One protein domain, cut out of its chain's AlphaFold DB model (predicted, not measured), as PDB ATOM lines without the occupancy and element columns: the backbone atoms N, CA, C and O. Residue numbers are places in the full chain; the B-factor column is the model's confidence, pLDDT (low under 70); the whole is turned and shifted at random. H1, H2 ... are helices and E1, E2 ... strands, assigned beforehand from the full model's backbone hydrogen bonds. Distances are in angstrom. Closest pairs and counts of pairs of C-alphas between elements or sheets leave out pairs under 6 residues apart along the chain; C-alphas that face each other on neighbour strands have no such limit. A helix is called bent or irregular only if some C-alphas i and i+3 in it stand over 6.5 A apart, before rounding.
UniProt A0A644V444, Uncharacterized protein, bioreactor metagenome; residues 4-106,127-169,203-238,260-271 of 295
ATOM      1  N   ILE A   4     201.044 258.105 184.928       92.19
ATOM      2  CA  ILE A   4     202.109 257.311 185.539       92.19
ATOM      3  C   ILE A   4     203.036 258.164 186.408       92.19
ATOM      4  O   ILE A   4     203.350 257.756 187.523       92.19
ATOM      5  N   ASP A   5     203.401 259.371 185.963       90.94
ATOM      6  CA  ASP A   5     204.232 260.293 186.745       90.94
ATOM      7  C   ASP A   5     203.532 260.632 188.066       90.94
ATOM      8  O   ASP A   5     204.125 260.550 189.141       90.94
ATOM      9  N   TYR A   6     202.222 260.894 188.020       90.12
ATOM     10  CA  TYR A   6     201.428 261.090 189.229       90.12
ATOM     11  C   TYR A   6     201.477 259.883 190.183       90.12
ATOM     12  O   TYR A   6     201.682 260.067 191.385       90.12
ATOM     13  N   ILE A   7     201.281 258.662 189.669       90.56
ATOM     14  CA  ILE A   7     201.300 257.433 190.478       90.56
ATOM     15  C   ILE A   7     202.671 257.248 191.131       90.56
ATOM     16  O   ILE A   7     202.734 257.098 192.350       90.56
ATOM     17  N   LEU A   8     203.753 257.303 190.349       91.06
ATOM     18  CA  LEU A   8     205.110 257.056 190.840       91.06
ATOM     19  C   LEU A   8     205.530 258.092 191.882       91.06
ATOM     20  O   LEU A   8     205.978 257.711 192.961       91.06
ATOM     21  N   ASN A   9     205.307 259.386 191.619       88.81
ATOM     22  CA  ASN A   9     205.583 260.428 192.611       88.81
ATOM     23  C   ASN A   9     204.790 260.187 193.896       88.81
ATOM     24  O   ASN A   9     205.332 260.322 194.988       88.81
ATOM     25  N   LYS A  10     203.509 259.815 193.795       88.19
ATOM     26  CA  LYS A  10     202.683 259.547 194.975       88.19
ATOM     27  C   LYS A  10     203.197 258.350 195.779       88.19
ATOM     28  O   LYS A  10     203.258 258.454 197.000       88.19
ATOM     29  N   CYS A  11     203.579 257.251 195.123       89.31
ATOM     30  CA  CYS A  11     204.226 256.110 195.779       89.31
ATOM     31  C   CYS A  11     205.476 256.558 196.537       89.31
ATOM     32  O   CYS A  11     205.630 256.241 197.709       89.31
ATOM     33  N   ILE A  12     206.329 257.339 195.878       87.75
ATOM     34  CA  ILE A  12     207.583 257.845 196.433       87.75
ATOM     35  C   ILE A  12     207.353 258.722 197.666       87.75
ATOM     36  O   ILE A  12     208.006 258.515 198.686       87.75
ATOM     37  N   TRP A  13     206.405 259.660 197.604       84.31
ATOM     38  CA  TRP A  13     206.059 260.502 198.751       84.31
ATOM     39  C   TRP A  13     205.585 259.669 199.943       84.31
ATOM     40  O   TRP A  13     206.057 259.865 201.056       84.31
ATOM     41  N   LEU A  14     204.706 258.693 199.704       84.94
ATOM     42  CA  LEU A  14     204.217 257.812 200.765       84.94
ATOM     43  C   LEU A  14     205.329 256.915 201.333       84.94
ATOM     44  O   LEU A  14     205.347 256.648 202.530       84.94
ATOM     45  N   LEU A  15     206.266 256.460 200.495       83.31
ATOM     46  CA  LEU A  15     207.417 255.667 200.934       83.31
ATOM     47  C   LEU A  15     208.395 256.487 201.775       83.31
ATOM     48  O   LEU A  15     208.943 255.956 202.737       83.31
ATOM     49  N   HIS A  16     208.594 257.764 201.443       76.44
ATOM     50  CA  HIS A  16     209.416 258.667 202.244       76.44
ATOM     51  C   HIS A  16     208.858 258.811 203.670       76.44
ATOM     52  O   HIS A  16     209.618 258.766 204.636       76.44
ATOM     53  N   ASP A  17     207.532 258.899 203.812       74.00
ATOM     54  CA  ASP A  17     206.865 258.953 205.121       74.00
ATOM     55  C   ASP A  17     206.912 257.602 205.868       74.00
ATOM     56  O   ASP A  17     206.841 257.560 207.096       74.00
ATOM     57  N   ALA A  18     207.087 256.493 205.143       76.25
ATOM     58  CA  ALA A  18     207.163 255.126 205.665       76.25
ATOM     59  C   ALA A  18     208.580 254.519 205.575       76.25
ATOM     60  O   ALA A  18     208.726 253.321 205.317       76.25
ATOM     61  N   LYS A  19     209.628 255.334 205.786       68.38
ATOM     62  CA  LYS A  19     211.035 254.968 205.525       68.38
ATOM     63  C   LYS A  19     211.450 253.608 206.113       68.38
ATOM     64  O   LYS A  19     211.961 252.772 205.368       68.38
ATOM     65  N   HIS A  20     211.123 253.337 207.376       68.25
ATOM     66  CA  HIS A  20     211.431 252.073 208.066       68.25
ATOM     67  C   HIS A  20     210.878 250.800 207.378       68.25
ATOM     68  O   HIS A  20     211.418 249.712 207.556       68.25
ATOM     69  N   LEU A  21     209.827 250.902 206.550       64.00
ATOM     70  CA  LEU A  21     209.206 249.756 205.854       64.00
ATOM     71  C   LEU A  21     209.588 249.656 204.373       64.00
ATOM     72  O   LEU A  21     209.176 248.714 203.682       64.00
ATOM     73  N   SER A  22     210.346 250.631 203.873       72.75
ATOM     74  CA  SER A  22     210.528 250.860 202.442       72.75
ATOM     75  C   SER A  22     211.584 249.965 201.782       72.75
ATOM     76  O   SER A  22     211.570 249.850 200.564       72.75
ATOM     77  N   ASN A  23     212.465 249.293 202.541       84.06
ATOM     78  CA  ASN A  23     213.678 248.633 202.011       84.06
ATOM     79  C   ASN A  23     214.566 249.581 201.169       84.06
ATOM     80  O   ASN A  23     215.281 249.145 200.266       84.06
ATOM     81  N   LEU A  24     214.512 250.879 201.464       86.31
ATOM     82  CA  LEU A  24     215.197 251.937 200.736       86.31
ATOM     83  C   LEU A  24     216.161 252.640 201.690       86.31
ATOM     84  O   LEU A  24     215.736 253.221 202.688       86.31
ATOM     85  N   ASP A  25     217.449 252.610 201.371       85.81
ATOM     86  CA  ASP A  25     218.449 253.358 202.129       85.81
ATOM     87  C   ASP A  25     218.345 254.850 201.785       85.81
ATOM     88  O   ASP A  25     218.346 255.723 202.661       85.81
ATOM     89  N   TYR A  26     218.211 255.138 200.486       85.94
ATOM     90  CA  TYR A  26     218.126 256.491 199.959       85.94
ATOM     91  C   TYR A  26     217.366 256.555 198.629       85.94
ATOM     92  O   TYR A  26     217.308 255.590 197.865       85.94
ATOM     93  N   LEU A  27     216.803 257.726 198.340       88.81
ATOM     94  CA  LEU A  27     216.101 258.036 197.102       88.81
ATOM     95  C   LEU A  27     216.403 259.476 196.716       88.81
ATOM     96  O   LEU A  27     216.367 260.364 197.568       88.81
ATOM     97  N   SER A  28     216.641 259.719 195.434       89.38
ATOM     98  CA  SER A  28     216.836 261.072 194.929       89.38
ATOM     99  C   SER A  28     216.139 261.267 193.594       89.38
ATOM    100  O   SER A  28     216.183 260.398 192.723       89.38
ATOM    101  N   ARG A  29     215.495 262.422 193.428       90.81
ATOM    102  CA  ARG A  29     214.956 262.833 192.134       90.81
ATOM    103  C   ARG A  29     216.101 263.300 191.239       90.81
ATOM    104  O   ARG A  29     217.023 263.962 191.705       90.81
ATOM    105  N   ILE A  30     216.011 263.003 189.948       90.56
ATOM    106  CA  ILE A  30     216.935 263.548 188.954       90.56
ATOM    107  C   ILE A  30     216.409 264.915 188.514       90.56
ATOM    108  O   ILE A  30     215.382 265.019 187.839       90.56
ATOM    109  N   ASP A  31     217.094 265.975 188.936       83.88
ATOM    110  CA  ASP A  31     216.715 267.346 188.594       83.88
ATOM    111  C   ASP A  31     216.810 267.600 187.084       83.88
ATOM    112  O   ASP A  31     217.721 267.135 186.403       83.88
ATOM    113  N   GLY A  32     215.858 268.363 186.546       83.94
ATOM    114  CA  GLY A  32     215.819 268.704 185.120       83.94
ATOM    115  C   GLY A  32     215.356 267.578 184.188       83.94
ATOM    116  O   GLY A  32     215.263 267.816 182.987       83.94
ATOM    117  N   GLU A  33     215.028 266.394 184.713       85.25
ATOM    118  CA  GLU A  33     214.456 265.291 183.940       85.25
ATOM    119  C   GLU A  33     212.997 265.005 184.334       85.25
ATOM    120  O   GLU A  33     212.592 265.114 185.500       85.25
ATOM    121  N   ASP A  34     212.192 264.635 183.336       83.50
ATOM    122  CA  ASP A  34     210.798 264.246 183.531       83.50
ATOM    123  C   ASP A  34     210.725 262.820 184.087       83.50
ATOM    124  O   ASP A  34     211.201 261.874 183.466       83.50
ATOM    125  N   THR A  35     210.079 262.655 185.246       88.44
ATOM    126  CA  THR A  35     209.830 261.353 185.899       88.44
ATOM    127  C   THR A  35     211.072 260.445 185.948       88.44
ATOM    128  O   THR A  35     211.084 259.342 185.392       88.44
ATOM    129  N   ALA A  36     212.130 260.915 186.611       93.50
ATOM    130  CA  ALA A  36     213.393 260.194 186.712       93.50
ATOM    131  C   ALA A  36     213.935 260.199 188.153       93.50
ATOM    132  O   ALA A  36     213.947 261.238 188.823       93.50
ATOM    133  N   TRP A  37     214.347 259.025 188.637       94.81
ATOM    134  CA  TRP A  37     214.653 258.780 190.049       94.81
ATOM    135  C   TRP A  37     215.810 257.797 190.229       94.81
ATOM    136  O   TRP A  37     215.888 256.799 189.514       94.81
ATOM    137  N   TYR A  38     216.652 258.054 191.230       95.25
ATOM    138  CA  TYR A  38     217.679 257.140 191.725       95.25
ATOM    139  C   TYR A  38     217.225 256.435 193.001       95.25
ATOM    140  O   TYR A  38     216.724 257.096 193.913       95.25
ATOM    141  N   PHE A  39     217.474 255.129 193.094       94.44
ATOM    142  CA  PHE A  39     217.084 254.278 194.217       94.44
ATOM    143  C   PHE A  39     218.293 253.505 194.754       94.44
ATOM    144  O   PHE A  39     218.870 252.667 194.056       94.44
ATOM    145  N   TRP A  40     218.626 253.741 196.022       93.44
ATOM    146  CA  TRP A  40     219.589 252.948 196.784       93.44
ATOM    147  C   TRP A  40     218.805 251.937 197.616       93.44
ATOM    148  O   TRP A  40     218.326 252.248 198.706       93.44
ATOM    149  N   LEU A  41     218.614 250.733 197.076       93.19
ATOM    150  CA  LEU A  41     217.870 249.677 197.766       93.19
ATOM    151  C   LEU A  41     218.744 249.025 198.844       93.19
ATOM    152  O   LEU A  41     219.938 248.797 198.617       93.19
ATOM    153  N   LYS A  42     218.149 248.683 199.988       89.50
ATOM    154  CA  LYS A  42     218.856 248.016 201.086       89.50
ATOM    155  C   LYS A  42     219.391 246.655 200.631       89.50
ATOM    156  O   LYS A  42     218.668 245.880 200.009       89.50
ATOM    157  N   GLY A  43     220.656 246.365 200.936       89.00
ATOM    158  CA  GLY A  43     221.307 245.094 200.583       89.00
ATOM    159  C   GLY A  43     221.735 244.959 199.116       89.00
ATOM    160  O   GLY A  43     222.269 243.924 198.733       89.00
ATOM    161  N   THR A  44     221.536 245.994 198.299       93.25
ATOM    162  CA  THR A  44     222.137 246.088 196.960       93.25
ATOM    163  C   THR A  44     223.417 246.911 197.049       93.25
ATOM    164  O   THR A  44     223.493 247.804 197.888       93.25
ATOM    165  N   LYS A  45     224.431 246.620 196.229       93.25
ATOM    166  CA  LYS A  45     225.691 247.381 196.246       93.25
ATOM    167  C   LYS A  45     225.579 248.655 195.398       93.25
ATOM    168  O   LYS A  45     225.791 249.755 195.902       93.25
ATOM    169  N   GLY A  46     225.132 248.524 194.153       95.31
ATOM    170  CA  GLY A  46     224.938 249.624 193.204       95.31
ATOM    171  C   GLY A  46     223.615 250.384 193.342       95.31
ATOM    172  O   GLY A  46     222.868 250.207 194.301       95.31
ATOM    173  N   VAL A  47     223.321 251.246 192.370       96.81
ATOM    174  CA  VAL A  47     222.186 252.185 192.388       96.81
ATOM    175  C   VAL A  47     221.297 251.976 191.177       96.81
ATOM    176  O   VAL A  47     221.790 251.900 190.054       96.81
ATOM    177  N   TYR A  48     219.982 251.943 191.377       98.25
ATOM    178  CA  TYR A  48     219.038 251.879 190.264       98.25
ATOM    179  C   TYR A  48     218.640 253.274 189.796       98.25
ATOM    180  O   TYR A  48     218.406 254.160 190.615       98.25
ATOM    181  N   GLU A  49     218.486 253.453 188.488       97.75
ATOM    182  CA  GLU A  49     217.789 254.599 187.901       97.75
ATOM    183  C   GLU A  49     216.554 254.111 187.149       97.75
ATOM    184  O   GLU A  49     216.647 253.245 186.278       97.75
ATOM    185  N   LEU A  50     215.404 254.699 187.473       97.62
ATOM    186  CA  LEU A  50     214.175 254.557 186.702       97.62
ATOM    187  C   LEU A  50     213.929 255.869 185.969       97.62
ATOM    188  O   LEU A  50     213.767 256.906 186.616       97.62
ATOM    189  N   LYS A  51     213.887 255.829 184.638       95.69
ATOM    190  CA  LYS A  51     213.754 257.027 183.802       95.69
ATOM    191  C   LYS A  51     212.674 256.851 182.751       95.69
ATOM    192  O   LYS A  51     212.753 255.933 181.939       95.69
ATOM    193  N   LEU A  52     211.692 257.751 182.743       96.00
ATOM    194  CA  LEU A  52     210.655 257.780 181.717       96.00
ATOM    195  C   LEU A  52     211.260 258.111 180.348       96.00
ATOM    196  O   LEU A  52     211.979 259.095 180.191       96.00
ATOM    197  N   ILE A  53     210.944 257.283 179.357       94.69
ATOM    198  CA  ILE A  53     211.359 257.457 177.962       94.69
ATOM    199  C   ILE A  53     210.255 258.161 177.189       94.69
ATOM    200  O   ILE A  53     210.486 259.172 176.531       94.69
ATOM    201  N   LYS A  54     209.045 257.600 177.244       95.00
ATOM    202  CA  LYS A  54     207.901 258.094 176.482       95.00
ATOM    203  C   LYS A  54     206.578 257.744 177.138       95.00
ATOM    204  O   LYS A  54     206.472 256.764 177.879       95.00
ATOM    205  N   VAL A  55     205.575 258.543 176.800       96.38
ATOM    206  CA  VAL A  55     204.171 258.330 177.142       96.38
ATOM    207  C   VAL A  55     203.363 258.434 175.857       96.38
ATOM    208  O   VAL A  55     203.386 259.471 175.199       96.38
ATOM    209  N   ASP A  56     202.652 257.366 175.523       95.75
ATOM    210  CA  ASP A  56     201.749 257.278 174.385       95.75
ATOM    211  C   ASP A  56     200.300 257.307 174.907       95.75
ATOM    212  O   ASP A  56     199.845 256.389 175.600       95.75
ATOM    213  N   GLU A  57     199.557 258.372 174.590       93.56
ATOM    214  CA  GLU A  57     198.127 258.475 174.899       93.56
ATOM    215  C   GLU A  57     197.291 257.906 173.747       93.56
ATOM    216  O   GLU A  57     197.422 258.304 172.591       93.56
ATOM    217  N   THR A  58     196.400 256.971 174.066       89.81
ATOM    218  CA  THR A  58     195.506 256.312 173.107       89.81
ATOM    219  C   THR A  58     194.054 256.425 173.564       89.81
ATOM    220  O   THR A  58     193.769 256.755 174.717       89.81
ATOM    221  N   SER A  59     193.103 256.068 172.694       87.88
ATOM    222  CA  SER A  59     191.685 255.977 173.072       87.88
ATOM    223  C   SER A  59     191.412 254.951 174.179       87.88
ATOM    224  O   SER A  59     190.365 255.012 174.814       87.88
ATOM    225  N   LEU A  60     192.325 253.997 174.394       85.44
ATOM    226  CA  LEU A  60     192.196 252.939 175.397       85.44
ATOM    227  C   LEU A  60     192.857 253.300 176.733       85.44
ATOM    228  O   LEU A  60     192.589 252.643 177.738       85.44
ATOM    229  N   GLY A  61     193.713 254.322 176.762       91.19
ATOM    230  CA  GLY A  61     194.476 254.677 177.950       91.19
ATOM    231  C   GLY A  61     195.865 255.233 177.658       91.19
ATOM    232  O   GLY A  61     196.200 255.578 176.527       91.19
ATOM    233  N   GLU A  62     196.656 255.317 178.719       94.75
ATOM    234  CA  GLU A  62     198.043 255.773 178.706       94.75
ATOM    235  C   GLU A  62     198.983 254.564 178.755       94.75
ATOM    236  O   GLU A  62     198.827 253.689 179.611       94.75
ATOM    237  N   TYR A  63     199.961 254.543 177.852       96.50
ATOM    238  CA  TYR A  63     201.068 253.594 177.844       96.50
ATOM    239  C   TYR A  63     202.358 254.355 178.089       96.50
ATOM    240  O   TYR A  63     202.640 255.335 177.409       96.50
ATOM    241  N   SER A  64     203.158 253.916 179.047       97.00
ATOM    242  CA  SER A  64     204.417 254.584 179.371       97.00
ATOM    243  C   SER A  64     205.558 253.593 179.415       97.00
ATOM    244  O   SER A  64     205.380 252.505 179.959       97.00
ATOM    245  N   ASN A  65     206.714 253.984 178.888       97.06
ATOM    246  CA  ASN A  65     207.911 253.155 178.831       97.06
ATOM    247  C   ASN A  65     209.059 253.836 179.586       97.06
ATOM    248  O   ASN A  65     209.260 255.045 179.450       97.06
ATOM    249  N   PHE A  66     209.781 253.058 180.385       97.75
ATOM    250  CA  PHE A  66     210.884 253.486 181.227       97.75
ATOM    251  C   PHE A  66     212.121 252.636 180.968       97.75
ATOM    252  O   PHE A  66     212.022 251.411 180.881       97.75
ATOM    253  N   TYR A  67     213.289 253.274 180.992       97.62
ATOM    254  CA  TYR A  67     214.542 252.563 181.199       97.62
ATOM    255  C   TYR A  67     214.681 252.201 182.673       97.62
ATOM    256  O   TYR A  67     214.457 253.044 183.550       97.62
ATOM    257  N   LEU A  68     215.115 250.968 182.924       98.44
ATOM    258  CA  LEU A  68     215.687 250.555 184.192       98.44
ATOM    259  C   LEU A  68     217.195 250.404 184.008       98.44
ATOM    260  O   LEU A  68     217.662 249.562 183.237       98.44
ATOM    261  N   LYS A  69     217.956 251.223 184.727       98.56
ATOM    262  CA  LYS A  69     219.417 251.175 184.740       98.56
ATOM    263  C   LYS A  69     219.937 250.740 186.096       98.56
ATOM    264  O   LYS A  69     219.287 250.996 187.109       98.56
ATOM    265  N   TYR A  70     221.126 250.149 186.102       98.62
ATOM    266  CA  TYR A  70     221.860 249.833 187.320       98.62
ATOM    267  C   TYR A  70     223.303 250.313 187.211       98.62
ATOM    268  O   TYR A  70     224.039 249.902 186.319       98.62
ATOM    269  N   TYR A  71     223.696 251.186 188.131       97.88
ATOM    270  CA  TYR A  71     225.059 251.669 188.285       97.88
ATOM    271  C   TYR A  71     225.746 250.837 189.370       97.88
ATOM    272  O   TYR A  71     225.516 251.099 190.555       97.88
ATOM    273  N   PRO A  72     226.541 249.818 189.008       97.38
ATOM    274  CA  PRO A  72     227.205 248.966 189.989       97.38
ATOM    275  C   PRO A  72     228.190 249.763 190.857       97.38
ATOM    276  O   PRO A  72     228.760 250.779 190.435       97.38
ATOM    277  N   ASP A  73     228.378 249.290 192.086       95.06
ATOM    278  CA  ASP A  73     229.529 249.675 192.901       95.06
ATOM    279  C   ASP A  73     230.796 248.973 192.383       95.06
ATOM    280  O   ASP A  73     230.696 247.947 191.713       95.06
ATOM    281  N   PHE A  74     231.982 249.510 192.672       93.44
ATOM    282  CA  PHE A  74     233.242 248.908 192.227       93.44
ATOM    283  C   PHE A  74     233.513 247.546 192.877       93.44
ATOM    284  O   PHE A  74     234.172 246.707 192.275       93.44
ATOM    285  N   GLU A  75     232.986 247.316 194.082       92.88
ATOM    286  CA  GLU A  75     233.081 246.031 194.781       92.88
ATOM    287  C   GLU A  75     231.923 245.080 194.432       92.88
ATOM    288  O   GLU A  75     231.768 244.016 195.045       92.88
ATOM    289  N   ASP A  76     231.042 245.468 193.508       95.38
ATOM    290  CA  ASP A  76     229.981 244.604 193.012       95.38
ATOM    291  C   ASP A  76     230.543 243.623 191.979       95.38
ATOM    292  O   ASP A  76     231.151 244.030 190.993       95.38
ATOM    293  N   GLU A  77     230.306 242.326 192.171       94.56
ATOM    294  CA  GLU A  77     230.842 241.265 191.305       94.56
ATOM    295  C   GLU A  77     230.383 241.426 189.851       94.56
ATOM    296  O   GLU A  77     231.074 241.022 188.917       94.56
ATOM    297  N   VAL A  78     229.219 242.048 189.631       96.88
ATOM    298  CA  VAL A  78     228.733 242.299 188.274       96.88
ATOM    299  C   VAL A  78     229.490 243.417 187.563       96.88
ATOM    300  O   VAL A  78     229.379 243.492 186.341       96.88
ATOM    301  N   PHE A  79     230.239 244.277 188.265       97.62
ATOM    302  CA  PHE A  79     230.907 245.441 187.672       97.62
ATOM    303  C   PHE A  79     231.840 245.047 186.524       97.62
ATOM    304  O   PHE A  79     231.733 245.605 185.432       97.62
ATOM    305  N   GLU A  80     232.661 244.016 186.725       96.44
ATOM    306  CA  GLU A  80     233.607 243.509 185.721       96.44
ATOM    307  C   GLU A  80     232.916 242.869 184.504       96.44
ATOM    308  O   GLU A  80     233.548 242.636 183.476       96.44
ATOM    309  N   THR A  81     231.609 242.602 184.592       97.25
ATOM    310  CA  THR A  81     230.815 242.026 183.495       97.25
ATOM    311  C   THR A  81     230.113 243.080 182.630       97.25
ATOM    312  O   THR A  81     229.518 242.736 181.602       97.25
ATOM    313  N   TYR A  82     230.167 244.361 183.017       97.94
ATOM    314  CA  TYR A  82     229.743 245.484 182.170       97.94
ATOM    315  C   TYR A  82     230.746 245.723 181.034       97.94
ATOM    316  O   TYR A  82     231.893 245.298 181.125       97.94
ATOM    317  N   SER A  83     230.331 246.432 179.978       95.75
ATOM    318  CA  SER A  83     231.248 246.777 178.880       95.75
ATOM    319  C   SER A  83     232.442 247.586 179.364       95.75
ATOM    320  O   SER A  83     232.318 248.372 180.307       95.75
ATOM    321  N   CYS A  84     233.579 247.485 178.675       93.88
ATOM    322  CA  CYS A  84     234.752 248.292 179.003       93.88
ATOM    323  C   CYS A  84     234.407 249.789 179.019       93.88
ATOM    324  O   CYS A  84     234.827 250.518 179.915       93.88
ATOM    325  N   ALA A  85     233.579 250.243 178.072       92.06
ATOM    326  CA  ALA A  85     233.094 251.619 178.029       92.06
ATOM    327  C   ALA A  85     232.296 252.007 179.288       92.06
ATOM    328  O   ALA A  85     232.536 253.071 179.856       92.06
ATOM    329  N   GLU A  86     231.376 251.155 179.750       96.19
ATOM    330  CA  GLU A  86     230.626 251.371 180.995       96.19
ATOM    331  C   GLU A  86     231.563 251.397 182.212       96.19
ATOM    332  O   GLU A  86     231.448 252.297 183.043       96.19
ATOM    333  N   GLN A  87     232.535 250.484 182.290       95.81
ATOM    334  CA  GLN A  87     233.514 250.447 183.380       95.81
ATOM    335  C   GLN A  87     234.352 251.737 183.437       95.81
ATOM    336  O   GLN A  87     234.409 252.389 184.482       95.81
ATOM    337  N   PHE A  88     234.936 252.171 182.312       92.75
ATOM    338  CA  PHE A  88     235.709 253.419 182.242       92.75
ATOM    339  C   PHE A  88     234.869 254.641 182.600       92.75
ATOM    340  O   PHE A  88     235.301 255.490 183.379       92.75
ATOM    341  N   VAL A  89     233.651 254.728 182.064       94.31
ATOM    342  CA  VAL A  89     232.733 255.832 182.355       94.31
ATOM    343  C   VAL A  89     232.361 255.872 183.840       94.31
ATOM    344  O   VAL A  89     232.319 256.956 184.421       94.31
ATOM    345  N   ARG A  90     232.125 254.711 184.466       96.06
ATOM    346  CA  ARG A  90     231.769 254.590 185.889       96.06
ATOM    347  C   ARG A  90     232.918 254.984 186.824       96.06
ATOM    348  O   ARG A  90     232.649 255.535 187.896       96.06
ATOM    349  N   MET A  91     234.162 254.701 186.429       93.44
ATOM    350  CA  MET A  91     235.387 255.081 187.151       93.44
ATOM    351  C   MET A  91     235.817 256.531 186.897       93.44
ATOM    352  O   MET A  91     236.520 257.114 187.715       93.44
ATOM    353  N   GLY A  92     235.413 257.112 185.768       92.50
ATOM    354  CA  GLY A  92     235.829 258.446 185.353       92.50
ATOM    355  C   GLY A  92     235.078 259.597 186.028       92.50
ATOM    356  O   GLY A  92     234.167 259.431 186.843       92.50
ATOM    357  N   ASP A  93     235.423 260.811 185.598       92.81
ATOM    358  CA  ASP A  93     234.925 262.066 186.176       92.81
ATOM    359  C   ASP A  93     233.448 262.368 185.894       92.81
ATOM    360  O   ASP A  93     232.908 263.341 186.431       92.81
ATOM    361  N   LEU A  94     232.783 261.563 185.061       93.81
ATOM    362  CA  LEU A  94     231.360 261.717 184.743       93.81
ATOM    363  C   LEU A  94     230.449 261.275 185.900       93.81
ATOM    364  O   LEU A  94     229.275 261.647 185.907       93.81
ATOM    365  N   PHE A  95     230.971 260.521 186.871       94.81
ATOM    366  CA  PHE A  95     230.228 259.988 188.013       94.81
ATOM    367  C   PHE A  95     230.621 260.660 189.334       94.81
ATOM    368  O   PHE A  95     231.760 261.085 189.529       94.81
ATOM    369  N   GLU A  96     229.657 260.769 190.248       91.44
ATOM    370  CA  GLU A  96     229.887 261.213 191.620       91.44
ATOM    371  C   GLU A  96     230.425 260.068 192.469       91.44
ATOM    372  O   GLU A  96     229.718 259.099 192.749       91.44
ATOM    373  N   GLN A  97     231.666 260.228 192.925       87.69
ATOM    374  CA  GLN A  97     232.343 259.265 193.799       87.69
ATOM    375  C   GLN A  97     232.227 259.634 195.287       87.69
ATOM    376  O   GLN A  97     232.772 258.949 196.145       87.69
ATOM    377  N   THR A  98     231.531 260.730 195.616       87.75
ATOM    378  CA  THR A  98     231.227 261.083 197.012       87.75
ATOM    379  C   THR A  98     230.234 260.095 197.614       87.75
ATOM    380  O   THR A  98     229.458 259.474 196.886       87.75
ATOM    381  N   ASN A  99     230.165 260.034 198.937       85.62
ATOM    382  CA  ASN A  99     229.207 259.182 199.624       85.62
ATOM    383  C   ASN A  99     227.888 259.907 199.935       85.62
ATOM    384  O   ASN A  99     227.817 261.137 199.992       85.62
ATOM    385  N   VAL A 100     226.829 259.125 200.123       80.69
ATOM    386  CA  VAL A 100     225.604 259.513 200.821       80.69
ATOM    387  C   VAL A 100     225.719 259.015 202.254       80.69
ATOM    388  O   VAL A 100     225.993 257.836 202.482       80.69
ATOM    389  N   GLU A 101     225.485 259.906 203.211       78.69
ATOM    390  CA  GLU A 101     225.369 259.540 204.619       78.69
ATOM    391  C   GLU A 101     223.944 259.060 204.906       78.69
ATOM    392  O   GLU A 101     222.970 259.812 204.796       78.69
ATOM    393  N   ILE A 102     223.815 257.787 205.264       70.56
ATOM    394  CA  ILE A 102     222.548 257.157 205.624       70.56
ATOM    395  C   ILE A 102     222.540 257.009 207.140       70.56
ATOM    396  O   ILE A 102     223.376 256.305 207.696       70.56
ATOM    397  N   ALA A 103     221.611 257.679 207.822       64.00
ATOM    398  CA  ALA A 103     221.450 257.494 209.262       64.00
ATOM    399  C   ALA A 103     221.071 256.032 209.551       64.00
ATOM    400  O   ALA A 103     220.076 255.553 208.998       64.00
ATOM    401  N   GLU A 104     221.834 255.341 210.401       60.97
ATOM    402  CA  GLU A 104     221.436 254.029 210.903       60.97
ATOM    403  C   GLU A 104     220.182 254.182 211.767       60.97
ATOM    404  O   GLU A 104     220.152 254.926 212.751       60.97
ATOM    405  N   GLU A 105     219.120 253.472 211.394       56.66
ATOM    406  CA  GLU A 105     217.992 253.245 212.290       56.66
ATOM    407  C   GLU A 105     218.420 252.176 213.303       56.66
ATOM    408  O   GLU A 105     218.326 250.978 213.041       56.66
ATOM    409  N   HIS A 106     218.932 252.595 214.461       54.28
ATOM    410  CA  HIS A 106     219.071 251.686 215.595       54.28
ATOM    411  C   HIS A 106     217.701 251.481 216.245       54.28
ATOM    412  O   HIS A 106     217.110 252.428 216.765       54.28
ATOM    413  N   VAL A 127     225.916 255.097 208.067       70.62
ATOM    414  CA  VAL A 127     226.496 254.246 207.033       70.62
ATOM    415  C   VAL A 127     226.741 255.128 205.828       70.62
ATOM    416  O   VAL A 127     225.833 255.746 205.270       70.62
ATOM    417  N   SER A 128     228.001 255.198 205.440       78.31
ATOM    418  CA  SER A 128     228.430 255.883 204.238       78.31
ATOM    419  C   SER A 128     228.319 254.924 203.055       78.31
ATOM    420  O   SER A 128     228.964 253.877 203.052       78.31
ATOM    421  N   ARG A 129     227.526 255.279 202.040       82.75
ATOM    422  CA  ARG A 129     227.391 254.502 200.797       82.75
ATOM    423  C   ARG A 129     227.796 255.349 199.601       82.75
ATOM    424  O   ARG A 129     227.420 256.515 199.539       82.75
ATOM    425  N   SER A 130     228.521 254.780 198.639       87.00
ATOM    426  CA  SER A 130     228.886 255.504 197.416       87.00
ATOM    427  C   SER A 130     227.639 256.027 196.698       87.00
ATOM    428  O   SER A 130     226.653 255.301 196.528       87.00
ATOM    429  N   LYS A 131     227.660 257.301 196.273       88.81
ATOM    430  CA  LYS A 131     226.599 257.848 195.416       88.81
ATOM    431  C   LYS A 131     226.540 257.068 194.119       88.81
ATOM    432  O   LYS A 131     225.454 256.676 193.727       88.81
ATOM    433  N   GLY A 132     227.679 256.868 193.458       91.69
ATOM    434  CA  GLY A 132     227.787 256.022 192.271       91.69
ATOM    435  C   GLY A 132     226.852 256.398 191.118       91.69
ATOM    436  O   GLY A 132     226.522 255.544 190.302       91.69
ATOM    437  N   ILE A 133     226.423 257.661 191.037       94.81
ATOM    438  CA  ILE A 133     225.494 258.166 190.015       94.81
ATOM    439  C   ILE A 133     226.179 259.187 189.103       94.81
ATOM    440  O   ILE A 133     227.119 259.858 189.535       94.81
ATOM    441  N   PRO A 134     225.703 259.379 187.864       95.31
ATOM    442  CA  PRO A 134     226.194 260.444 186.996       95.31
ATOM    443  C   PRO A 134     226.086 261.846 187.616       95.31
ATOM    444  O   PRO A 134     225.042 262.212 188.169       95.31
ATOM    445  N   LYS A 135     227.115 262.679 187.420       93.31
ATOM    446  CA  LYS A 135     227.077 264.113 187.747       93.31
ATOM    447  C   LYS A 135     226.011 264.807 186.914       93.31
ATOM    448  O   LYS A 135     226.000 264.681 185.688       93.31
ATOM    449  N   LEU A 136     225.166 265.611 187.557       89.06
ATOM    450  CA  LEU A 136     223.982 266.217 186.938       89.06
ATOM    451  C   LEU A 136     224.278 266.905 185.590       89.06
ATOM    452  O   LEU A 136     223.636 266.609 184.586       89.06
ATOM    453  N   LEU A 137     225.296 267.772 185.541       89.19
ATOM    454  CA  LEU A 137     225.655 268.530 184.332       89.19
ATOM    455  C   LEU A 137     226.352 267.688 183.248       89.19
ATOM    456  O   LEU A 137     226.421 268.113 182.093       89.19
ATOM    457  N   GLN A 138     226.869 266.514 183.614       91.44
ATOM    458  CA  GLN A 138     227.605 265.611 182.727       91.44
ATOM    459  C   GLN A 138     226.715 264.519 182.122       91.44
ATOM    460  O   GLN A 138     227.108 263.895 181.141       91.44
ATOM    461  N   ARG A 139     225.491 264.326 182.635       90.88
ATOM    462  CA  ARG A 139     224.530 263.322 182.138       90.88
ATOM    463  C   ARG A 139     224.271 263.406 180.637       90.88
ATOM    464  O   ARG A 139     224.153 262.377 179.986       90.88
ATOM    465  N   LYS A 140     224.245 264.617 180.074       89.94
ATOM    466  CA  LYS A 140     224.070 264.849 178.626       89.94
ATOM    467  C   LYS A 140     225.174 264.235 177.752       89.94
ATOM    468  O   LYS A 140     224.976 264.098 176.553       89.94
ATOM    469  N   ASN A 141     226.324 263.904 178.342       91.75
ATOM    470  CA  ASN A 141     227.457 263.285 177.657       91.75
ATOM    471  C   ASN A 141     227.407 261.748 177.722       91.75
ATOM    472  O   ASN A 141     228.263 261.087 177.141       91.75
ATOM    473  N   LEU A 142     226.433 261.173 178.434       91.56
ATOM    474  CA  LEU A 142     226.238 259.731 178.526       91.56
ATOM    475  C   LEU A 142     225.216 259.276 177.488       91.56
ATOM    476  O   LEU A 142     224.147 259.874 177.354       91.56
ATOM    477  N   SER A 143     225.514 258.173 176.798       89.94
ATOM    478  CA  SER A 143     224.501 257.514 175.975       89.94
ATOM    479  C   SER A 143     223.326 257.059 176.860       89.94
ATOM    480  O   SER A 143     223.552 256.486 177.935       89.94
ATOM    481  N   PRO A 144     222.068 257.273 176.430       87.62
ATOM    482  CA  PRO A 144     220.889 256.800 177.147       87.62
ATOM    483  C   PRO A 144     220.867 255.288 177.394       87.62
ATOM    484  O   PRO A 144     220.230 254.865 178.352       87.62
ATOM    485  N   GLU A 145     221.581 254.489 176.604       89.56
ATOM    486  CA  GLU A 145     221.595 253.024 176.717       89.56
ATOM    487  C   GLU A 145     222.650 252.493 177.694       89.56
ATOM    488  O   GLU A 145     222.538 251.356 178.155       89.56
ATOM    489  N   LEU A 146     223.643 253.315 178.065       94.50
ATOM    490  CA  LEU A 146     224.643 252.911 179.053       94.50
ATOM    491  C   LEU A 146     223.958 252.542 180.366       94.50
ATOM    492  O   LEU A 146     223.081 253.276 180.853       94.50
ATOM    493  N   PHE A 147     224.410 251.424 180.933       97.75
ATOM    494  CA  PHE A 147     223.936 250.836 182.179       97.75
ATOM    495  C   PHE A 147     222.481 250.350 182.148       97.75
ATOM    496  O   PHE A 147     221.929 250.016 183.194       97.75
ATOM    497  N   CYS A 148     221.843 250.289 180.973       97.56
ATOM    498  CA  CYS A 148     220.484 249.773 180.844       97.56
ATOM    499  C   CYS A 148     220.454 248.258 181.081       97.56
ATOM    500  O   CYS A 148     221.164 247.494 180.420       97.56
ATOM    501  N   ILE A 149     219.622 247.828 182.029       98.31
ATOM    502  CA  ILE A 149     219.449 246.418 182.399       98.31
ATOM    503  C   ILE A 149     218.068 245.875 182.020       98.31
ATOM    504  O   ILE A 149     217.837 244.670 182.084       98.31
ATOM    505  N   GLY A 150     217.143 246.740 181.608       97.56
ATOM    506  CA  GLY A 150     215.811 246.343 181.185       97.56
ATOM    507  C   GLY A 150     214.897 247.536 180.948       97.56
ATOM    508  O   GLY A 150     215.271 248.689 181.159       97.56
ATOM    509  N   ASN A 151     213.673 247.237 180.532       97.81
ATOM    510  CA  ASN A 151     212.619 248.225 180.344       97.81
ATOM    511  C   ASN A 151     211.425 247.892 181.230       97.81
ATOM    512  O   ASN A 151     211.100 246.719 181.434       97.81
ATOM    513  N   ILE A 152     210.758 248.933 181.720       98.25
ATOM    514  CA  ILE A 152     209.498 248.814 182.448       98.25
ATOM    515  C   ILE A 152     208.422 249.557 181.674       98.25
ATOM    516  O   ILE A 152     208.576 250.727 181.332       98.25
ATOM    517  N   GLU A 153     207.311 248.885 181.428       97.81
ATOM    518  CA  GLU A 153     206.141 249.473 180.799       97.81
ATOM    519  C   GLU A 153     204.974 249.467 181.773       97.81
ATOM    520  O   GLU A 153     204.757 248.492 182.495       97.81
ATOM    521  N   PHE A 154     204.197 250.542 181.768       96.44
ATOM    522  CA  PHE A 154     202.940 250.620 182.500       96.44
ATOM    523  C   PHE A 154     201.799 250.910 181.541       96.44
ATOM    524  O   PHE A 154     201.932 251.698 180.605       96.44
ATOM    525  N   GLU A 155     200.662 250.287 181.822       95.56
ATOM    526  CA  GLU A 155     199.416 250.493 181.108       95.56
ATOM    527  C   GLU A 155     198.353 250.994 182.081       95.56
ATOM    528  O   GLU A 155     198.039 250.334 183.078       95.56
ATOM    529  N   ILE A 156     197.783 252.159 181.780       93.38
ATOM    530  CA  ILE A 156     196.747 252.796 182.587       93.38
ATOM    531  C   ILE A 156     195.498 252.990 181.730       93.38
ATOM    532  O   ILE A 156     195.455 253.873 180.872       93.38
ATOM    533  N   ARG A 157     194.439 252.228 182.015       91.19
ATOM    534  CA  ARG A 157     193.131 252.344 181.347       91.19
ATOM    535  C   ARG A 157     192.096 252.903 182.305       91.19
ATOM    536  O   ARG A 157     192.113 252.569 183.484       91.19
ATOM    537  N   ASP A 158     191.241 253.808 181.834       85.88
ATOM    538  CA  ASP A 158     190.192 254.443 182.654       85.88
ATOM    539  C   ASP A 158     190.687 254.993 184.007       85.88
ATOM    540  O   ASP A 158     189.967 255.021 185.007       85.88
ATOM    541  N   ASN A 159     191.935 255.477 184.026       83.12
ATOM    542  CA  ASN A 159     192.627 255.982 185.217       83.12
ATOM    543  C   ASN A 159     192.908 254.928 186.299       83.12
ATOM    544  O   ASN A 159     193.011 255.258 187.482       83.12
ATOM    545  N   VAL A 160     193.046 253.674 185.888       86.69
ATOM    546  CA  VAL A 160     193.430 252.541 186.718       86.69
ATOM    547  C   VAL A 160     194.697 251.942 186.127       86.69
ATOM    548  O   VAL A 160     194.760 251.702 184.924       86.69
ATOM    549  N   LEU A 161     195.710 251.704 186.960       92.12
ATOM    550  CA  LEU A 161     196.883 250.943 186.542       92.12
ATOM    551  C   LEU A 161     196.454 249.489 186.309       92.12
ATOM    552  O   LEU A 161     196.116 248.791 187.263       92.12
ATOM    553  N   THR A 162     196.418 249.049 185.051       93.00
ATOM    554  CA  THR A 162     195.903 247.725 184.672       93.00
ATOM    555  C   THR A 162     197.010 246.703 184.522       93.00
ATOM    556  O   THR A 162     196.825 245.544 184.899       93.00
ATOM    557  N   SER A 163     198.163 247.106 183.988       95.12
ATOM    558  CA  SER A 163     199.305 246.209 183.889       95.12
ATOM    559  C   SER A 163     200.648 246.920 184.011       95.12
ATOM    560  O   SER A 163     200.763 248.124 183.784       95.12
ATOM    561  N   MET A 164     201.651 246.147 184.415       96.75
ATOM    562  CA  MET A 164     203.059 246.523 184.392       96.75
ATOM    563  C   MET A 164     203.842 245.380 183.760       96.75
ATOM    564  O   MET A 164     203.631 244.217 184.114       96.75
ATOM    565  N   ILE A 165     204.738 245.703 182.840       98.00
ATOM    566  CA  ILE A 165     205.587 244.743 182.144       98.00
ATOM    567  C   ILE A 165     207.033 245.093 182.459       98.00
ATOM    568  O   ILE A 165     207.415 246.249 182.348       98.00
ATOM    569  N   ILE A 166     207.833 244.102 182.834       97.75
ATOM    570  CA  ILE A 166     209.290 244.226 182.851       97.75
ATOM    571  C   ILE A 166     209.849 243.318 181.772       97.75
ATOM    572  O   ILE A 166     209.493 242.140 181.712       97.75
ATOM    573  N   ALA A 167     210.706 243.872 180.922       98.00
ATOM    574  CA  ALA A 167     211.380 243.150 179.857       98.00
ATOM    575  C   ALA A 167     212.896 243.274 180.024       98.00
ATOM    576  O   ALA A 167     213.437 244.377 180.106       98.00
ATOM    577  N   THR A 168     213.576 242.133 180.054       98.00
ATOM    578  CA  THR A 168     215.040 242.026 180.083       98.00
ATOM    579  C   THR A 168     215.470 240.742 179.363       98.00
ATOM    580  O   THR A 168     214.654 240.076 178.721       98.00
ATOM    581  N   ALA A 169     216.746 240.393 179.449       97.19
ATOM    582  CA  ALA A 169     217.305 239.151 178.945       97.19
ATOM    583  C   ALA A 169     217.947 238.346 180.085       97.19
ATOM    584  O   ALA A 169     218.382 238.928 181.078       97.19
ATOM    585  N   PRO A 203     224.050 239.655 184.050       97.88
ATOM    586  CA  PRO A 203     222.879 238.818 184.320       97.88
ATOM    587  C   PRO A 203     221.611 239.687 184.455       97.88
ATOM    588  O   PRO A 203     221.346 240.284 185.499       97.88
ATOM    589  N   GLY A 204     220.856 239.845 183.362       97.56
ATOM    590  CA  GLY A 204     219.801 240.863 183.264       97.56
ATOM    591  C   GLY A 204     218.606 240.606 184.185       97.56
ATOM    592  O   GLY A 204     218.119 241.529 184.841       97.56
ATOM    593  N   VAL A 205     218.166 239.348 184.293       97.56
ATOM    594  CA  VAL A 205     217.051 238.950 185.172       97.56
ATOM    595  C   VAL A 205     217.419 239.146 186.638       97.56
ATOM    596  O   VAL A 205     216.643 239.729 187.396       97.56
ATOM    597  N   GLU A 206     218.605 238.690 187.032       97.62
ATOM    598  CA  GLU A 206     219.124 238.791 188.392       97.62
ATOM    599  C   GLU A 206     219.279 240.251 188.817       97.62
ATOM    600  O   GLU A 206     218.909 240.594 189.937       97.62
ATOM    601  N   LEU A 207     219.743 241.123 187.915       98.06
ATOM    602  CA  LEU A 207     219.854 242.557 188.179       98.06
ATOM    603  C   LEU A 207     218.497 243.265 188.223       98.06
ATOM    604  O   LEU A 207     218.309 244.172 189.023       98.06
ATOM    605  N   CYS A 208     217.516 242.873 187.408       98.06
ATOM    606  CA  CYS A 208     216.193 243.504 187.456       98.06
ATOM    607  C   CYS A 208     215.380 243.087 188.690       98.06
ATOM    608  O   CYS A 208     214.516 243.842 189.144       98.06
ATOM    609  N   LYS A 209     215.619 241.881 189.216       97.06
ATOM    610  CA  LYS A 209     214.774 241.254 190.238       97.06
ATOM    611  C   LYS A 209     214.626 242.086 191.527       97.06
ATOM    612  O   LYS A 209     213.475 242.310 191.905       97.06
ATOM    613  N   PRO A 210     215.691 242.603 192.174       97.12
ATOM    614  CA  PRO A 210     215.542 243.375 193.410       97.12
ATOM    615  C   PRO A 210     214.682 244.628 193.222       97.12
ATOM    616  O   PRO A 210     213.817 244.932 194.044       97.12
ATOM    617  N   PHE A 211     214.881 245.341 192.111       97.69
ATOM    618  CA  PHE A 211     214.093 246.531 191.807       97.69
ATOM    619  C   PHE A 211     212.642 246.193 191.474       97.69
ATOM    620  O   PHE A 211     211.726 246.889 191.903       97.69
ATOM    621  N   TYR A 212     212.419 245.110 190.736       96.25
ATOM    622  CA  TYR A 212     211.084 244.623 190.419       96.25
ATOM    623  C   TYR A 212     210.274 244.268 191.673       96.25
ATOM    624  O   TYR A 212     209.127 244.701 191.807       96.25
ATOM    625  N   GLU A 213     210.874 243.513 192.593       95.31
ATOM    626  CA  GLU A 213     210.255 243.142 193.867       95.31
ATOM    627  C   GLU A 213     209.956 244.393 194.702       95.31
ATOM    628  O   GLU A 213     208.828 244.572 195.162       95.31
ATOM    629  N   PHE A 214     210.906 245.330 194.793       95.62
ATOM    630  CA  PHE A 214     210.691 246.629 195.435       95.62
ATOM    631  C   PHE A 214     209.522 247.411 194.805       95.62
ATOM    632  O   PHE A 214     208.643 247.915 195.511       95.62
ATOM    633  N   LEU A 215     209.472 247.496 193.476       94.94
ATOM    634  CA  LEU A 215     208.438 248.227 192.751       94.94
ATOM    635  C   LEU A 215     207.046 247.628 192.996       94.94
ATOM    636  O   LEU A 215     206.091 248.365 193.243       94.94
ATOM    637  N   LEU A 216     206.913 246.302 192.974       93.38
ATOM    638  CA  LEU A 216     205.636 245.645 193.240       93.38
ATOM    639  C   LEU A 216     205.225 245.731 194.711       93.38
ATOM    640  O   LEU A 216     204.109 246.149 195.022       93.38
ATOM    641  N   GLU A 217     206.101 245.307 195.616       91.94
ATOM    642  CA  GLU A 217     205.739 245.072 197.012       91.94
ATOM    643  C   GLU A 217     205.730 246.353 197.837       91.94
ATOM    644  O   GLU A 217     204.896 246.506 198.729       91.94
ATOM    645  N   LYS A 218     206.644 247.282 197.541       91.81
ATOM    646  CA  LYS A 218     206.808 248.518 198.309       91.81
ATOM    647  C   LYS A 218     206.113 249.677 197.617       91.81
ATOM    648  O   LYS A 218     205.179 250.241 198.182       91.81
ATOM    649  N   MET A 219     206.504 250.002 196.384       91.00
ATOM    650  CA  MET A 219     205.942 251.168 195.696       91.00
ATOM    651  C   MET A 219     204.460 250.985 195.362       91.00
ATOM    652  O   MET A 219     203.639 251.812 195.739       91.00
ATOM    653  N   LEU A 220     204.086 249.921 194.653       91.31
ATOM    654  CA  LEU A 220     202.685 249.693 194.290       91.31
ATOM    655  C   LEU A 220     201.872 249.176 195.488       91.31
ATOM    656  O   LEU A 220     200.717 249.576 195.671       91.31
ATOM    657  N   GLY A 221     202.498 248.387 196.365       89.44
ATOM    658  CA  GLY A 221     201.899 247.908 197.609       89.44
ATOM    659  C   GLY A 221     201.433 249.018 198.558       89.44
ATOM    660  O   GLY A 221     200.370 248.871 199.162       89.44
ATOM    661  N   ILE A 222     202.128 250.164 198.639       87.81
ATOM    662  CA  ILE A 222     201.688 251.295 199.487       87.81
ATOM    663  C   ILE A 222     200.386 251.940 198.993       87.81
ATOM    664  O   ILE A 222     199.636 252.530 199.767       87.81
ATOM    665  N   LEU A 223     200.081 251.783 197.703       86.50
ATOM    666  CA  LEU A 223     198.798 252.147 197.109       86.50
ATOM    667  C   LEU A 223     197.806 250.977 197.120       86.50
ATOM    668  O   LEU A 223     196.803 251.031 196.420       86.50
ATOM    669  N   SER A 224     198.100 249.899 197.853       85.88
ATOM    670  CA  SER A 224     197.365 248.626 197.848       85.88
ATOM    671  C   SER A 224     197.087 248.086 196.437       85.88
ATOM    672  O   SER A 224     196.059 247.445 196.181       85.88
ATOM    673  N   VAL A 225     197.990 248.370 195.496       88.06
ATOM    674  CA  VAL A 225     197.959 247.808 194.151       88.06
ATOM    675  C   VAL A 225     198.700 246.481 194.202       88.06
ATOM    676  O   VAL A 225     199.918 246.434 194.338       88.06
ATOM    677  N   HIS A 226     197.944 245.392 194.096       87.12
ATOM    678  CA  HIS A 226     198.481 244.036 194.142       87.12
ATOM    679  C   HIS A 226     198.290 243.338 192.798       87.12
ATOM    680  O   HIS A 226     197.230 243.450 192.166       87.12
ATOM    681  N   SER A 227     199.324 242.608 192.376       89.25
ATOM    682  CA  SER A 227     199.267 241.761 191.186       89.25
ATOM    683  C   SER A 227     198.233 240.655 191.403       89.25
ATOM    684  O   SER A 227     198.296 239.913 192.380       89.25
ATOM    685  N   LEU A 228     197.247 240.567 190.512       89.94
ATOM    686  CA  LEU A 228     196.290 239.460 190.463       89.94
ATOM    687  C   LEU A 228     196.877 238.244 189.769       89.94
ATOM    688  O   LEU A 228     196.566 237.106 190.111       89.94
ATOM    689  N   LYS A 229     197.629 238.510 188.705       93.19
ATOM    690  CA  LYS A 229     198.155 237.496 187.812       93.19
ATOM    691  C   LYS A 229     199.495 237.970 187.296       93.19
ATOM    692  O   LYS A 229     199.594 239.058 186.732       93.19
ATOM    693  N   GLN A 230     200.483 237.105 187.437       96.00
ATOM    694  CA  GLN A 230     201.780 237.249 186.805       96.00
ATOM    695  C   GLN A 230     201.852 236.284 185.621       96.00
ATOM    696  O   GLN A 230     201.451 235.124 185.726       96.00
ATOM    697  N   ILE A 231     202.312 236.781 184.481       97.38
ATOM    698  CA  ILE A 231     202.556 236.006 183.268       97.38
ATOM    699  C   ILE A 231     204.029 236.177 182.943       97.38
ATOM    700  O   ILE A 231     204.495 237.306 182.804       97.38
ATOM    701  N   ILE A 232     204.747 235.064 182.838       97.25
ATOM    702  CA  ILE A 232     206.149 235.048 182.438       97.25
ATOM    703  C   ILE A 232     206.204 234.452 181.040       97.25
ATOM    704  O   ILE A 232     205.770 233.317 180.833       97.25
ATOM    705  N   THR A 233     206.732 235.220 180.098       97.38
ATOM    706  CA  THR A 233     206.997 234.775 178.734       97.38
ATOM    707  C   THR A 233     208.501 234.748 178.518       97.38
ATOM    708  O   THR A 233     209.208 235.681 178.905       97.38
ATOM    709  N   LYS A 234     208.978 233.662 177.909       96.88
ATOM    710  CA  LYS A 234     210.362 233.501 177.475       96.88
ATOM    711  C   LYS A 234     210.396 233.359 175.961       96.88
ATOM    712  O   LYS A 234     209.617 232.588 175.404       96.88
ATOM    713  N   GLU A 235     211.275 234.111 175.321       95.38
ATOM    714  CA  GLU A 235     211.469 234.134 173.870       95.38
ATOM    715  C   GLU A 235     212.969 234.078 173.564       95.38
ATOM    716  O   GLU A 235     213.792 234.297 174.454       95.38
ATOM    717  N   VAL A 236     213.331 233.819 172.305       95.88
ATOM    718  CA  VAL A 236     214.723 233.964 171.856       95.88
ATOM    719  C   VAL A 236     215.164 235.409 172.088       95.88
ATOM    720  O   VAL A 236     214.463 236.356 171.719       95.88
ATOM    721  N   GLY A 237     216.294 235.570 172.768       94.31
ATOM    722  CA  GLY A 237     216.884 236.857 173.088       94.31
ATOM    723  C   GLY A 237     217.731 237.418 171.957       94.31
ATOM    724  O   GLY A 237     217.961 236.776 170.933       94.31
ATOM    725  N   MET A 238     218.199 238.644 172.166       94.38
ATOM    726  CA  MET A 238     219.078 239.338 171.233       94.38
ATOM    727  C   MET A 238     220.461 239.490 171.858       94.38
ATOM    728  O   MET A 238     220.577 239.803 173.044       94.38
ATOM    729  N   VAL A 260     210.100 238.321 179.706       98.00
ATOM    730  CA  VAL A 260     209.051 239.324 179.876       98.00
ATOM    731  C   VAL A 260     208.141 238.895 181.015       98.00
ATOM    732  O   VAL A 260     207.499 237.848 180.951       98.00
ATOM    733  N   VAL A 261     208.062 239.720 182.053       97.75
ATOM    734  CA  VAL A 261     207.189 239.499 183.208       97.75
ATOM    735  C   VAL A 261     206.075 240.532 183.187       97.75
ATOM    736  O   VAL A 261     206.302 241.716 183.427       97.75
ATOM    737  N   LYS A 262     204.850 240.084 182.915       97.81
ATOM    738  CA  LYS A 262     203.647 240.918 182.916       97.81
ATOM    739  C   LYS A 262     202.832 240.686 184.180       97.81
ATOM    740  O   LYS A 262     202.338 239.586 184.416       97.81
ATOM    741  N   ASN A 263     202.622 241.746 184.946       96.88
ATOM    742  CA  ASN A 263     201.708 241.778 186.079       96.88
ATOM    743  C   ASN A 263     200.406 242.436 185.660       96.88
ATOM    744  O   ASN A 263     200.411 243.522 185.085       96.88
ATOM    745  N   ILE A 264     199.297 241.775 185.960       94.81
ATOM    746  CA  ILE A 264     197.950 242.299 185.766       94.81
ATOM    747  C   ILE A 264     197.411 242.655 187.142       94.81
ATOM    748  O   ILE A 264     197.394 241.812 188.039       94.81
ATOM    749  N   PHE A 265     196.960 243.889 187.310       91.31
ATOM    750  CA  PHE A 265     196.479 244.392 188.590       91.31
ATOM    751  C   PHE A 265     194.957 244.350 188.680       91.31
ATOM    752  O   PHE A 265     194.238 244.319 187.681       91.31
ATOM    753  N   ARG A 266     194.442 244.339 189.913       76.00
ATOM    754  CA  ARG A 266     192.998 244.351 190.158       76.00
ATOM    755  C   ARG A 266     192.415 245.724 189.860       76.00
ATOM    756  O   ARG A 266     192.814 246.703 190.481       76.00
ATOM    757  N   GLU A 267     191.337 245.764 189.079       61.94
ATOM    758  CA  GLU A 267     190.548 246.974 188.777       61.94
ATOM    759  C   GLU A 267     189.852 247.628 189.993       61.94
ATOM    760  O   GLU A 267     188.999 248.503 189.854       61.94
ATOM    761  N   LYS A 268     190.182 247.227 191.224       53.38
ATOM    762  CA  LYS A 268     189.562 247.807 192.420       53.38
ATOM    763  C   LYS A 268     190.043 249.228 192.717       53.38
ATOM    764  O   LYS A 268     189.370 249.937 193.464       53.38
ATOM    765  N   TYR A 269     191.147 249.674 192.123       51.44
ATOM    766  CA  TYR A 269     191.713 250.995 192.379       51.44
ATOM    767  C   TYR A 269     191.263 252.048 191.353       51.44
ATOM    768  O   TYR A 269     192.047 252.543 190.555       51.44
ATOM    769  N   LYS A 270     190.008 252.515 191.463       49.72
ATOM    770  CA  LYS A 270     189.545 253.804 190.883       49.72
ATOM    771  C   LYS A 270     190.161 255.040 191.584       49.72
ATOM    772  O   LYS A 270     189.591 256.132 191.564       49.72
ATOM    773  N   ALA A 271     191.295 254.898 192.274       46.31
ATOM    774  CA  ALA A 271     191.743 255.871 193.273       46.31
ATOM    775  C   ALA A 271     192.428 257.122 192.707       46.31
ATOM    776  O   ALA A 271     192.786 258.009 193.480       46.31
TER     777      ALA A 271
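This is residues 4 to 106, 127 to 169, 203 to 238 and 260 to 271 of the 295 residues of an uncharacterized protein of bioreactor metagenome (UniProt A0A644V444). One large, twisted antiparallel sheet of eight strands curls round two helices, H1 and H4, which lie on its hollow face with the last residues of H4, 218 to 223, meeting H1 about perpendicular, while the opposite face has no named helix on it. Past the end of the sheet where E4 finishes lies a looser part with the short helices H2 and H3, the small two-stranded sheet E5 and E6, and the long link from E4 to H2. The printed part has 194 residues, with four named helices and ten named strands in the order H1 E1 E2 E3 E4 H2 E5 E6 H3 E7 E8 H4 E9 E10, and its class is mixed, helices and strands. The large sheet runs E1, E2, E3, E4, E7, E8, E10, E9. The whole is compact, with a radius of gyration of the C-alphas of 16.8 A and spans of 46 by 45 by 30 A.

H1, residues 4 to 17, begins at C-alpha 4, at (202.109, 257.311, 185.539), and is 20.2 A long from first to last C-alpha. E1 has residues 24 to 29 and E2 residues 36 to 41. E3, residues 47 to 58, is 33.2 A long, and E4, residues 61 to 71, is 32.4 A long and ends at C-alpha 71, at (225.059, 251.669, 188.285). H2 has residues 84 to 91, E5 residues 99 to 103, E6 residues 127 to 130 and H3 residues 136 to 141. E7, residues 148 to 157, is 27.5 A long, and E8, residues 160 to 169, is 28.5 A long. H4, residues 204 to 223, is the longest helix at 27.6 A. E9, residues 227 to 238, is 28.2 A long and bends by 62 degrees at residue 235. E10, residues 260 to 265, ends at C-alpha 265, at (196.479, 244.392, 188.590).

E1 to E4 form a meander, each strand the antiparallel neighbour of the one before. N 28 is 3.0 A from O 38 between E1 and E2, N 39 is 2.8 A from O 48 between E2 and E3, and N 53 is 2.8 A from O 65 between E3 and E4. E4 and E7 are antiparallel, with N 66 and O 152 at 2.8 A. In the hairpin of E7 and E8, N 153 and O 165 are 2.8 A apart. N 263 and O 164 are 2.8 A apart between E10 and E8, and N 262 and O 231 are 2.8 A apart between E10 and E9. E1 and E9 are the edge strands. H1 and H4 are on one face of the sheet, an arrangement of two layers. They touch, about perpendicular at 77 degrees, through residues 218 to 223 of H4 alone, and their closest C-alphas, of Cys 11 and Met 219, are 5.2 A apart. H2 and H3 are not on the sheet. E5 and E6 are antiparallel, with N 100 and O 129 at 2.7 A, and the closest C-alphas of E1 and E5, of Asp 25 and Ile 102, are 6.6 A apart. In H1 and H2 every O i to N i+4 pair is within hydrogen-bond range; in H4 10 of 16 are, and in H3 0 of 2, with 1 of 3 O i to N i+3 pairs. H3 and H4 are irregular, but only just: C-alphas 137 and 140 are 7.0 A apart, and C-alphas 207 and 210 are 6.8 A apart.

The two C-alphas farthest apart, of Ser 59 and His 106, are 50.8 A apart. Residues 107 to 126, 170 to 202 and 239 to 259 are not printed, with C-alpha gaps of 11.6 A, 7.8 A and 13.2 A across these cuts. Of the links that are printed whole, E4 to H2 is long, with 12 residues. The mean pLDDT of the printed part is 90.0, and residues 19 to 21, 103 to 106 and 267 to 271 are under 70.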